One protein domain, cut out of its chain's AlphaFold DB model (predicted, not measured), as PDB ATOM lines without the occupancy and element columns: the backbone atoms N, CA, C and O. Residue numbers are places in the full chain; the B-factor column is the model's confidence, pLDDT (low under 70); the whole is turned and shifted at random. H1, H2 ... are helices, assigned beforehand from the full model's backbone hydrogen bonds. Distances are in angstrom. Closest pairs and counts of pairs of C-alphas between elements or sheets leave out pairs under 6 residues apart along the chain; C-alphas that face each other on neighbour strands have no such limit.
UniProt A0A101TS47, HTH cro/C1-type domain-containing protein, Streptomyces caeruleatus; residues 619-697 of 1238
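What this domain is: This is residues 619 to 697 of the 1238 residues of the protein "HTH cro/C1-type domain-containing protein" of Streptomyces caeruleatus (UniProt A0A101TS47). Three helices, H1, H3 and H4, stand in a loose row with H3 between the other two and crossing each of them at a steep angle, 39 degrees to H1 and 51 degrees to H4; contacts between them are few. H4, the longest helix, reaches out past the rest, and residues 692 to 697, of which 692 to 696 belong to H4, stick out, while the very short H2 lies near the first residue of H1. The long link from H3 to H4, residues 664 to 676, folds back from the end of H3 to the start of H4. The printed part has 79 residues, with four named helices in the order H1, H2, H3, H4 and no named strand, and its class is all helix. It is compact, with a radius of gyration of the C-alphas of 12.8 A, and spans 39 by 29 by 24 A.

How they stand to each other: H1, residues 619 to 629, touches no helix. It is close to H2, residues 640 to 643, but not clearly touching: the closest C-alphas, those of Ala 619 and Ala 641, are 8.0 A apart. H1 is also close to H3, residues 651 to 663, but not clearly touching, with the closest C-alphas, those of Trp 625 and Ala 658, 7.8 A apart. H1 and H3 run the same way at a steep tilt of 39 degrees. H2 and H3 are apart. H3 touches H4, residues 677 to 696, the closest C-alphas being those of Tyr 660 and Leu 684, 6.1 A apart. H3 touches H4 with residues 656 to 660 alone, and H4 touches H3 with residues 680 to 684 alone. H3 and H4 run the same way at a steep tilt of 51 degrees. H4 is apart from H1 and from H2. In H1, H3 and H4 every O i to N i+4 pair is within hydrogen-bond range; H2, with 4 residues, is too short for such a pair.

Where its parts are: H1 begins at C-alpha 619, (4.154, 4.845, 10.997), and is 15.1 A long from first to last C-alpha. H2, from Val 640 to Leu 643, is 5.0 A long. H3 begins at C-alpha 651, (4.478, -5.067, 17.001), and is 18.4 A long. H4, with 20 residues, is 28.5 A long and ends at C-alpha 696, (0.048, -30.072, -0.780).

The domain as a whole: The two C-alphas farthest apart, those of Ala 642 and Glu 697, are 39.5 A apart. The printed part has no cut. The links H1 to H2 and H2 to H3 are short, with 10 and 7 residues; the link H3 to H4 is long, with 13. The mean pLDDT of the printed part is 80.7, and the model's confidence is low, under 70, at residues 665 to 673.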
ATOM      1  N   ALA A 619       3.822   4.235  12.284       91.69
ATOM      2  CA  ALA A 619       4.154   4.845  10.997       91.69
ATOM      3  C   ALA A 619       5.563   4.443  10.531       91.69
ATOM      4  O   ALA A 619       5.729   3.942   9.417       91.69
ATOM      5  N   ARG A 620       6.569   4.546  11.414       90.38
ATOM      6  CA  ARG A 620       7.951   4.135  11.108       90.38
ATOM      7  C   ARG A 620       8.049   2.670  10.695       90.38
ATOM      8  O   ARG A 620       8.793   2.357   9.766       90.38
ATOM      9  N   TRP A 621       7.342   1.781  11.389       93.25
ATOM     10  CA  TRP A 621       7.317   0.356  11.069       93.25
ATOM     11  C   TRP A 621       6.630   0.103   9.718       93.25
ATOM     12  O   TRP A 621       7.157  -0.628   8.875       93.25
ATOM     13  N   SER A 622       5.501   0.775   9.475       92.38
ATOM     14  CA  SER A 622       4.733   0.683   8.228       92.38
ATOM     15  C   SER A 622       5.548   1.152   7.020       92.38
ATOM     16  O   SER A 622       5.524   0.506   5.973       92.38
ATOM     17  N   ASP A 623       6.352   2.207   7.171       91.50
ATOM     18  CA  ASP A 623       7.270   2.680   6.128       91.50
ATOM     19  C   ASP A 623       8.331   1.635   5.765       91.50
ATOM     20  O   ASP A 623       8.645   1.452   4.584       91.50
ATOM     21  N   VAL A 624       8.879   0.921   6.756       90.81
ATOM     22  CA  VAL A 624       9.840  -0.168   6.514       90.81
ATOM     23  C   VAL A 624       9.171  -1.297   5.741       90.81
ATOM     24  O   VAL A 624       9.710  -1.753   4.729       90.81
ATOM     25  N   TRP A 625       7.986  -1.719   6.187       91.06
ATOM     26  CA  TRP A 625       7.203  -2.748   5.510       91.06
ATOM     27  C   TRP A 625       6.922  -2.370   4.053       91.06
ATOM     28  O   TRP A 625       7.231  -3.139   3.138       91.06
ATOM     29  N   ASN A 626       6.409  -1.160   3.833       91.00
ATOM     30  CA  ASN A 626       6.050  -0.638   2.519       91.00
ATOM     31  C   ASN A 626       7.268  -0.497   1.605       91.00
ATOM     32  O   ASN A 626       7.197  -0.824   0.421       91.00
ATOM     33  N   THR A 627       8.414  -0.084   2.148       90.12
ATOM     34  CA  THR A 627       9.667   0.010   1.389       90.12
ATOM     35  C   THR A 627      10.155  -1.369   0.950       90.12
ATOM     36  O   THR A 627      10.479  -1.560  -0.227       90.12
ATOM     37  N   ALA A 628      10.162  -2.345   1.865       87.75
ATOM     38  CA  ALA A 628      10.572  -3.718   1.576       87.75
ATOM     39  C   ALA A 628       9.646  -4.408   0.558       87.75
ATOM     40  O   ALA A 628      10.095  -5.273  -0.198       87.75
ATOM     41  N   ASN A 629       8.374  -3.993   0.515       87.06
ATOM     42  CA  ASN A 629       7.324  -4.633  -0.271       87.06
ATOM     43  C   ASN A 629       6.774  -3.814  -1.445       87.06
ATOM     44  O   ASN A 629       5.820  -4.248  -2.088       87.06
ATOM     45  N   ARG A 630       7.397  -2.680  -1.792       85.88
ATOM     46  CA  ARG A 630       6.914  -1.730  -2.818       85.88
ATOM     47  C   ARG A 630       6.543  -2.338  -4.181       85.88
ATOM     48  O   ARG A 630       5.835  -1.700  -4.951       85.88
ATOM     49  N   HIS A 631       7.076  -3.521  -4.500       81.56
ATOM     50  CA  HIS A 631       6.867  -4.238  -5.767       81.56
ATOM     51  C   HIS A 631       6.169  -5.594  -5.604       81.56
ATOM     52  O   HIS A 631       5.943  -6.274  -6.602       81.56
ATOM     53  N   THR A 632       5.899  -6.032  -4.373       77.88
ATOM     54  CA  THR A 632       5.415  -7.388  -4.063       77.88
ATOM     55  C   THR A 632       3.997  -7.403  -3.512       77.88
ATOM     56  O   THR A 632       3.281  -8.364  -3.770       77.88
ATOM     57  N   CYS A 633       3.569  -6.362  -2.797       79.75
ATOM     58  CA  CYS A 633       2.188  -6.218  -2.339       79.75
ATOM     59  C   CYS A 633       1.763  -4.737  -2.311       79.75
ATOM     60  O   CYS A 633       2.624  -3.854  -2.391       79.75
ATOM     61  N   PRO A 634       0.455  -4.439  -2.213       79.69
ATOM     62  CA  PRO A 634      -0.017  -3.085  -1.944       79.69
ATOM     63  C   PRO A 634       0.600  -2.522  -0.651       79.69
ATOM     64  O   PRO A 634       0.883  -3.294   0.272       79.69
ATOM     65  N   PRO A 635       0.819  -1.197  -0.565       83.50
ATOM     66  CA  PRO A 635       1.306  -0.583   0.661       83.50
ATOM     67  C   PRO A 635       0.254  -0.690   1.770       83.50
ATOM     68  O   PRO A 635      -0.940  -0.501   1.535       83.50
ATOM     69  N   LEU A 636       0.717  -0.949   2.990       86.25
ATOM     70  CA  LEU A 636      -0.064  -0.806   4.209       86.25
ATOM     71  C   LEU A 636      -0.541   0.642   4.333       86.25
ATOM     72  O   LEU A 636       0.229   1.580   4.091       86.25
ATOM     73  N   ARG A 637      -1.816   0.811   4.683       83.62
ATOM     74  CA  ARG A 637      -2.456   2.125   4.714       83.62
ATOM     75  C   ARG A 637      -1.852   3.010   5.819       83.62
ATOM     76  O   ARG A 637      -1.581   2.503   6.908       83.62
ATOM     77  N   PRO A 638      -1.691   4.327   5.589       82.31
ATOM     78  CA  PRO A 638      -1.182   5.250   6.607       82.31
ATOM     79  C   PRO A 638      -2.078   5.365   7.848       82.31
ATOM     80  O   PRO A 638      -1.593   5.689   8.924       82.31
ATOM     81  N   ASP A 639      -3.378   5.095   7.705       84.62
ATOM     82  CA  ASP A 639      -4.382   5.165   8.769       84.62
ATOM     83  C   ASP A 639      -4.537   3.851   9.558       84.62
ATOM     84  O   ASP A 639      -5.449   3.747  10.372       84.62
ATOM     85  N   VAL A 640      -3.649   2.858   9.380       85.94
ATOM     86  CA  VAL A 640      -3.749   1.541  10.049       85.94
ATOM     87  C   VAL A 640      -3.800   1.641  11.580       85.94
ATOM     88  O   VAL A 640      -4.513   0.863  12.209       85.94
ATOM     89  N   ALA A 641      -3.098   2.616  12.172       86.38
ATOM     90  CA  ALA A 641      -3.132   2.884  13.610       86.38
ATOM     91  C   ALA A 641      -4.517   3.354  14.073       86.38
ATOM     92  O   ALA A 641      -5.054   2.842  15.049       86.38
ATOM     93  N   ALA A 642      -5.120   4.283  13.325       85.75
ATOM     94  CA  ALA A 642      -6.442   4.823  13.625       85.75
ATOM     95  C   ALA A 642      -7.564   3.813  13.340       85.75
ATOM     96  O   ALA A 642      -8.564   3.791  14.052       85.75
ATOM     97  N   LEU A 643      -7.397   2.975  12.312       83.81
ATOM     98  CA  LEU A 643      -8.361   1.937  11.951       83.81
ATOM     99  C   LEU A 643      -8.353   0.774  12.951       83.81
ATOM    100  O   LEU A 643      -9.407   0.208  13.219       83.81
ATOM    101  N   HIS A 644      -7.190   0.430  13.519       84.62
ATOM    102  CA  HIS A 644      -7.030  -0.691  14.457       84.62
ATOM    103  C   HIS A 644      -6.273  -0.273  15.733       84.62
ATOM    104  O   HIS A 644      -5.171  -0.777  15.978       84.62
ATOM    105  N   PRO A 645      -6.845   0.611  16.572       83.81
ATOM    106  CA  PRO A 645      -6.148   1.217  17.713       83.81
ATOM    107  C   PRO A 645      -5.744   0.213  18.800       83.81
ATOM    108  O   PRO A 645      -4.815   0.472  19.555       83.81
ATOM    109  N   GLU A 646      -6.400  -0.947  18.876       79.88
ATOM    110  CA  GLU A 646      -6.065  -2.002  19.843       79.88
ATOM    111  C   GLU A 646      -5.005  -2.988  19.324       79.88
ATOM    112  O   GLU A 646      -4.324  -3.646  20.111       79.88
ATOM    113  N   LEU A 647      -4.846  -3.103  17.999       84.50
ATOM    114  CA  LEU A 647      -3.957  -4.086  17.370       84.50
ATOM    115  C   LEU A 647      -2.644  -3.456  16.902       84.50
ATOM    116  O   LEU A 647      -1.573  -4.020  17.117       84.50
ATOM    117  N   ALA A 648      -2.715  -2.291  16.259       89.19
ATOM    118  CA  ALA A 648      -1.561  -1.632  15.658       89.19
ATOM    119  C   ALA A 648      -0.441  -1.271  16.659       89.19
ATOM    120  O   ALA A 648       0.724  -1.401  16.276       89.19
ATOM    121  N   PRO A 649      -0.729  -0.901  17.928       89.75
ATOM    122  CA  PRO A 649       0.317  -0.658  18.923       89.75
ATOM    123  C   PRO A 649       1.180  -1.882  19.257       89.75
ATOM    124  O   PRO A 649       2.290  -1.738  19.763       89.75
ATOM    125  N   GLN A 650       0.704  -3.105  19.009       86.75
ATOM    126  CA  GLN A 650       1.461  -4.316  19.327       86.75
ATOM    127  C   GLN A 650       2.284  -4.762  18.105       86.75
ATOM    128  O   GLN A 650       1.695  -5.130  17.086       86.75
ATOM    129  N   PRO A 651       3.632  -4.821  18.176       87.19
ATOM    130  CA  PRO A 651       4.478  -5.067  17.001       87.19
ATOM    131  C   PRO A 651       4.155  -6.367  16.250       87.19
ATOM    132  O   PRO A 651       4.170  -6.404  15.018       87.19
ATOM    133  N   LEU A 652       3.841  -7.443  16.980       83.06
ATOM    134  CA  LEU A 652       3.457  -8.716  16.372       83.06
ATOM    135  C   LEU A 652       2.092  -8.637  15.674       83.06
ATOM    136  O   LEU A 652       1.957  -9.144  14.563       83.06
ATOM    137  N   LEU A 653       1.091  -8.005  16.295       84.31
ATOM    138  CA  LEU A 653      -0.239  -7.854  15.695       84.31
ATOM    139  C   LEU A 653      -0.203  -6.926  14.480       84.31
ATOM    140  O   LEU A 653      -0.863  -7.210  13.484       84.31
ATOM    141  N   LEU A 654       0.630  -5.885  14.510       88.94
ATOM    142  CA  LEU A 654       0.885  -5.024  13.359       88.94
ATOM    143  C   LEU A 654       1.520  -5.802  12.193       88.94
ATOM    144  O   LEU A 654       1.085  -5.660  11.049       88.94
ATOM    145  N   LEU A 655       2.479  -6.695  12.473       86.38
ATOM    146  CA  LEU A 655       3.003  -7.628  11.468       86.38
ATOM    147  C   LEU A 655       1.902  -8.547  10.917       86.38
ATOM    148  O   LEU A 655       1.849  -8.773   9.708       86.38
ATOM    149  N   MET A 656       1.018  -9.063  11.775       83.06
ATOM    150  CA  MET A 656      -0.104  -9.907  11.349       83.06
ATOM    151  C   MET A 656      -1.098  -9.143  10.461       83.06
ATOM    152  O   MET A 656      -1.501  -9.668   9.425       83.06
ATOM    153  N   LEU A 657      -1.435  -7.894  10.801       85.50
ATOM    154  CA  LEU A 657      -2.256  -7.011   9.965       85.50
ATOM    155  C   LEU A 657      -1.606  -6.773   8.599       85.50
ATOM    156  O   LEU A 657      -2.258  -6.916   7.566       85.50
ATOM    157  N   ALA A 658      -0.307  -6.468   8.572       86.88
ATOM    158  CA  ALA A 658       0.416  -6.243   7.325       86.88
ATOM    159  C   ALA A 658       0.428  -7.487   6.425       86.88
ATOM    160  O   ALA A 658       0.260  -7.383   5.209       86.88
ATOM    161  N   LEU A 659       0.576  -8.674   7.019       81.31
ATOM    162  CA  LEU A 659       0.489  -9.944   6.305       81.31
ATOM    163  C   LEU A 659      -0.921 -10.232   5.794       81.31
ATOM    164  O   LEU A 659      -1.059 -10.691   4.662       81.31
ATOM    165  N   TYR A 660      -1.946  -9.941   6.593       79.75
ATOM    166  CA  TYR A 660      -3.343 -10.077   6.189       79.75
ATOM    167  C   TYR A 660      -3.638  -9.240   4.934       79.75
ATOM    168  O   TYR A 660      -4.019  -9.801   3.906       79.75
ATOM    169  N   TYR A 661      -3.331  -7.939   4.966       79.81
ATOM    170  CA  TYR A 661      -3.518  -7.040   3.819       79.81
ATOM    171  C   TYR A 661      -2.636  -7.386   2.611       79.81
ATOM    172  O   TYR A 661      -3.014  -7.130   1.469       79.81
ATOM    173  N   ALA A 662      -1.453  -7.966   2.830       79.19
ATOM    174  CA  ALA A 662      -0.575  -8.369   1.737       79.19
ATOM    175  C   ALA A 662      -1.042  -9.647   1.021       79.19
ATOM    176  O   ALA A 662      -0.738  -9.827  -0.159       79.19
ATOM    177  N   ILE A 663      -1.717 -10.556   1.733       74.44
ATOM    178  CA  ILE A 663      -2.166 -11.853   1.203       74.44
ATOM    179  C   ILE A 663      -3.549 -11.749   0.554       74.44
ATOM    180  O   ILE A 663      -3.803 -12.470  -0.411       74.44
ATOM    181  N   ASP A 664      -4.416 -10.867   1.052       71.88
ATOM    182  CA  ASP A 664      -5.767 -10.652   0.535       71.88
ATOM    183  C   ASP A 664      -5.914  -9.229  -0.051       71.88
ATOM    184  O   ASP A 664      -6.153  -8.274   0.685       71.88
ATOM    185  N   PRO A 665      -5.762  -9.048  -1.379       62.66
ATOM    186  CA  PRO A 665      -5.843  -7.733  -2.023       62.66
ATOM    187  C   PRO A 665      -7.230  -7.076  -1.955       62.66
ATOM    188  O   PRO A 665      -7.340  -5.874  -2.204       62.66
ATOM    189  N   GLU A 666      -8.281  -7.848  -1.660       62.88
ATOM    190  CA  GLU A 666      -9.644  -7.335  -1.484       62.88
ATOM    191  C   GLU A 666      -9.908  -6.914  -0.025       62.88
ATOM    192  O   GLU A 666     -10.801  -6.102   0.212       62.88
ATOM    193  N   ALA A 667      -9.074  -7.351   0.933       60.44
ATOM    194  CA  ALA A 667      -9.204  -7.074   2.371       60.44
ATOM    195  C   ALA A 667      -9.146  -5.587   2.773       60.44
ATOM    196  O   ALA A 667      -9.297  -5.266   3.941       60.44
ATOM    197  N   GLY A 668      -8.921  -4.661   1.842       55.84
ATOM    198  CA  GLY A 668      -8.882  -3.222   2.114       55.84
ATOM    199  C   GLY A 668      -9.909  -2.386   1.353       55.84
ATOM    200  O   GLY A 668      -9.862  -1.163   1.479       55.84
ATOM    201  N   ARG A 669     -10.779  -3.001   0.534       57.09
ATOM    202  CA  ARG A 669     -11.724  -2.264  -0.327       57.09
ATOM    203  C   ARG A 669     -13.063  -1.939   0.340       57.09
ATOM    204  O   ARG A 669     -13.605  -0.892   0.012       57.09
ATOM    205  N   ASP A 670     -13.506  -2.756   1.300       53.31
ATOM    206  CA  ASP A 670     -14.800  -2.603   1.999       53.31
ATOM    207  C   ASP A 670     -14.690  -2.562   3.545       53.31
ATOM    208  O   ASP A 670     -15.695  -2.384   4.233       53.31
ATOM    209  N   ASP A 671     -13.489  -2.706   4.124       60.31
ATOM    210  CA  ASP A 671     -13.293  -2.693   5.584       60.31
ATOM    211  C   ASP A 671     -13.276  -1.236   6.118       60.31
ATOM    212  O   ASP A 671     -12.221  -0.649   6.362       60.31
ATOM    213  N   GLU A 672     -14.462  -0.633   6.283       60.81
ATOM    214  CA  GLU A 672     -14.663   0.598   7.081       60.81
ATOM    215  C   GLU A 672     -14.685   0.313   8.598       60.81
ATOM    216  O   GLU A 672     -14.604   1.235   9.410       60.81
ATOM    217  N   ILE A 673     -14.793  -0.963   8.988       67.19
ATOM    218  CA  ILE A 673     -14.947  -1.404  10.378       67.19
ATOM    219  C   ILE A 673     -13.608  -1.962  10.902       67.19
ATOM    220  O   ILE A 673     -13.010  -2.808  10.231       67.19
ATOM    221  N   PRO A 674     -13.150  -1.546  12.102       73.19
ATOM    222  CA  PRO A 674     -11.984  -2.121  12.770       73.19
ATOM    223  C   PRO A 674     -12.072  -3.646  12.877       73.19
ATOM    224  O   PRO A 674     -13.106  -4.201  13.258       73.19
ATOM    225  N   LEU A 675     -10.973  -4.339  12.582       80.12
ATOM    226  CA  LEU A 675     -10.882  -5.776  12.811       80.12
ATOM    227  C   LEU A 675     -10.631  -5.999  14.295       80.12
ATOM    228  O   LEU A 675      -9.667  -5.481  14.852       80.12
ATOM    229  N   SER A 676     -11.459  -6.825  14.926       81.56
ATOM    230  CA  SER A 676     -11.113  -7.352  16.239       81.56
ATOM    231  C   SER A 676      -9.959  -8.351  16.125       81.56
ATOM    232  O   SER A 676      -9.734  -8.967  15.075       81.56
ATOM    233  N   ARG A 677      -9.232  -8.562  17.229       81.44
ATOM    234  CA  ARG A 677      -8.142  -9.548  17.286       81.44
ATOM    235  C   ARG A 677      -8.614 -10.948  16.885       81.44
ATOM    236  O   ARG A 677      -7.915 -11.640  16.148       81.44
ATOM    237  N   VAL A 678      -9.802 -11.348  17.341       85.19
ATOM    238  CA  VAL A 678     -10.415 -12.650  17.038       85.19
ATOM    239  C   VAL A 678     -10.651 -12.804  15.536       85.19
ATOM    240  O   VAL A 678     -10.283 -13.826  14.953       85.19
ATOM    241  N   ASN A 679     -11.213 -11.779  14.890       84.12
ATOM    242  CA  ASN A 679     -11.465 -11.796  13.451       84.12
ATOM    243  C   ASN A 679     -10.168 -11.809  12.638       84.12
ATOM    244  O   ASN A 679     -10.076 -12.551  11.657       84.12
ATOM    245  N   LEU A 680      -9.157 -11.039  13.054       83.81
ATOM    246  CA  LEU A 680      -7.832 -11.079  12.436       83.81
ATOM    247  C   LEU A 680      -7.248 -12.495  12.505       83.81
ATOM    248  O   LEU A 680      -6.786 -13.014  11.490       83.81
ATOM    249  N   TYR A 681      -7.303 -13.142  13.671       85.56
ATOM    250  CA  TYR A 681      -6.773 -14.492  13.856       85.56
ATOM    251  C   TYR A 681      -7.525 -15.546  13.040       85.56
ATOM    252  O   TYR A 681      -6.869 -16.316  12.336       85.56
ATOM    253  N   GLU A 682      -8.865 -15.554  13.052       87.06
ATOM    254  CA  GLU A 682      -9.669 -16.489  12.241       87.06
ATOM    255  C   GLU A 682      -9.334 -16.341  10.754       87.06
ATOM    256  O   GLU A 682      -9.011 -17.327  10.086       87.06
ATOM    257  N   ARG A 683      -9.358 -15.107  10.229       85.44
ATOM    258  CA  ARG A 683      -9.083 -14.843   8.809       85.44
ATOM    259  C   ARG A 683      -7.665 -15.268   8.437       85.44
ATOM    260  O   ARG A 683      -7.474 -15.954   7.432       85.44
ATOM    261  N   LEU A 684      -6.675 -14.907   9.249       81.06
ATOM    262  CA  LEU A 684      -5.266 -15.154   8.958       81.06
ATOM    263  C   LEU A 684      -4.915 -16.648   9.027       81.06
ATOM    264  O   LEU A 684      -4.283 -17.168   8.102       81.06
ATOM    265  N   LEU A 685      -5.381 -17.362  10.057       82.62
ATOM    266  CA  LEU A 685      -5.195 -18.812  10.174       82.62
ATOM    267  C   LEU A 685      -5.850 -19.547   9.002       82.62
ATOM    268  O   LEU A 685      -5.211 -20.388   8.366       82.62
ATOM    269  N   ARG A 686      -7.088 -19.184   8.650       86.00
ATOM    270  CA  ARG A 686      -7.825 -19.817   7.550       86.00
ATOM    271  C   ARG A 686      -7.161 -19.576   6.192       86.00
ATOM    272  O   ARG A 686      -6.981 -20.528   5.429       86.00
ATOM    273  N   LEU A 687      -6.728 -18.343   5.908       80.69
ATOM    274  CA  LEU A 687      -5.970 -18.003   4.695       80.69
ATOM    275  C   LEU A 687      -4.669 -18.809   4.597       80.69
ATOM    276  O   LEU A 687      -4.337 -19.336   3.531       80.69
ATOM    277  N   PHE A 688      -3.948 -18.939   5.712       77.69
ATOM    278  CA  PHE A 688      -2.696 -19.684   5.753       77.69
ATOM    279  C   PHE A 688      -2.911 -21.181   5.507       77.69
ATOM    280  O   PHE A 688      -2.275 -21.748   4.615       77.69
ATOM    281  N   VAL A 689      -3.827 -21.811   6.251       79.94
ATOM    282  CA  VAL A 689      -4.174 -23.234   6.101       79.94
ATOM    283  C   VAL A 689      -4.604 -23.521   4.663       79.94
ATOM    284  O   VAL A 689      -4.064 -24.424   4.020       79.94
ATOM    285  N   ARG A 690      -5.503 -22.698   4.106       81.50
ATOM    286  CA  ARG A 690      -5.976 -22.825   2.721       81.50
ATOM    287  C   ARG A 690      -4.832 -22.753   1.715       81.50
ATOM    288  O   ARG A 690      -4.777 -23.563   0.788       81.50
ATOM    289  N   ARG A 691      -3.892 -21.819   1.899       76.50
ATOM    290  CA  ARG A 691      -2.712 -21.685   1.032       76.50
ATOM    291  C   ARG A 691      -1.804 -22.914   1.098       76.50
ATOM    292  O   ARG A 691      -1.317 -23.343   0.055       76.50
ATOM    293  N   GLN A 692      -1.562 -23.480   2.281       74.62
ATOM    294  CA  GLN A 692      -0.713 -24.672   2.424       74.62
ATOM    295  C   GLN A 692      -1.369 -25.924   1.833       74.62
ATOM    296  O   GLN A 692      -0.710 -26.674   1.110       74.62
ATOM    297  N   LEU A 693      -2.672 -26.111   2.055       77.75
ATOM    298  CA  LEU A 693      -3.431 -27.209   1.451       77.75
ATOM    299  C   LEU A 693      -3.473 -27.097  -0.075       77.75
ATOM    300  O   LEU A 693      -3.288 -28.097  -0.760       77.75
ATOM    301  N   GLY A 694      -3.591 -25.885  -0.628       74.81
ATOM    302  CA  GLY A 694      -3.491 -25.665  -2.076       74.81
ATOM    303  C   GLY A 694      -2.145 -26.084  -2.686       74.81
ATOM    304  O   GLY A 694      -2.092 -26.432  -3.864       74.81
ATOM    305  N   LYS A 695      -1.059 -26.095  -1.897       71.44
ATOM    306  CA  LYS A 695       0.269 -26.576  -2.327       71.44
ATOM    307  C   LYS A 695       0.408 -28.092  -2.218       71.44
ATOM    308  O   LYS A 695       0.996 -28.721  -3.092       71.44
ATOM    309  N   LEU A 696      -0.079 -28.654  -1.115       71.56
ATOM    310  CA  LEU A 696       0.048 -30.072  -0.780       71.56
ATOM    311  C   LEU A 696      -0.923 -30.946  -1.570       71.56
ATOM    312  O   LEU A 696      -0.560 -32.024  -2.034       71.56
ATOM    313  N   GLU A 697      -2.138 -30.448  -1.763       78.38
ATOM    314  CA  GLU A 697      -3.234 -31.164  -2.396       78.38
ATOM    315  C   GLU A 697      -3.861 -30.319  -3.529       78.38
ATOM    316  O   GLU A 697      -5.051 -30.000  -3.506       78.38
TER     317      GLU A 697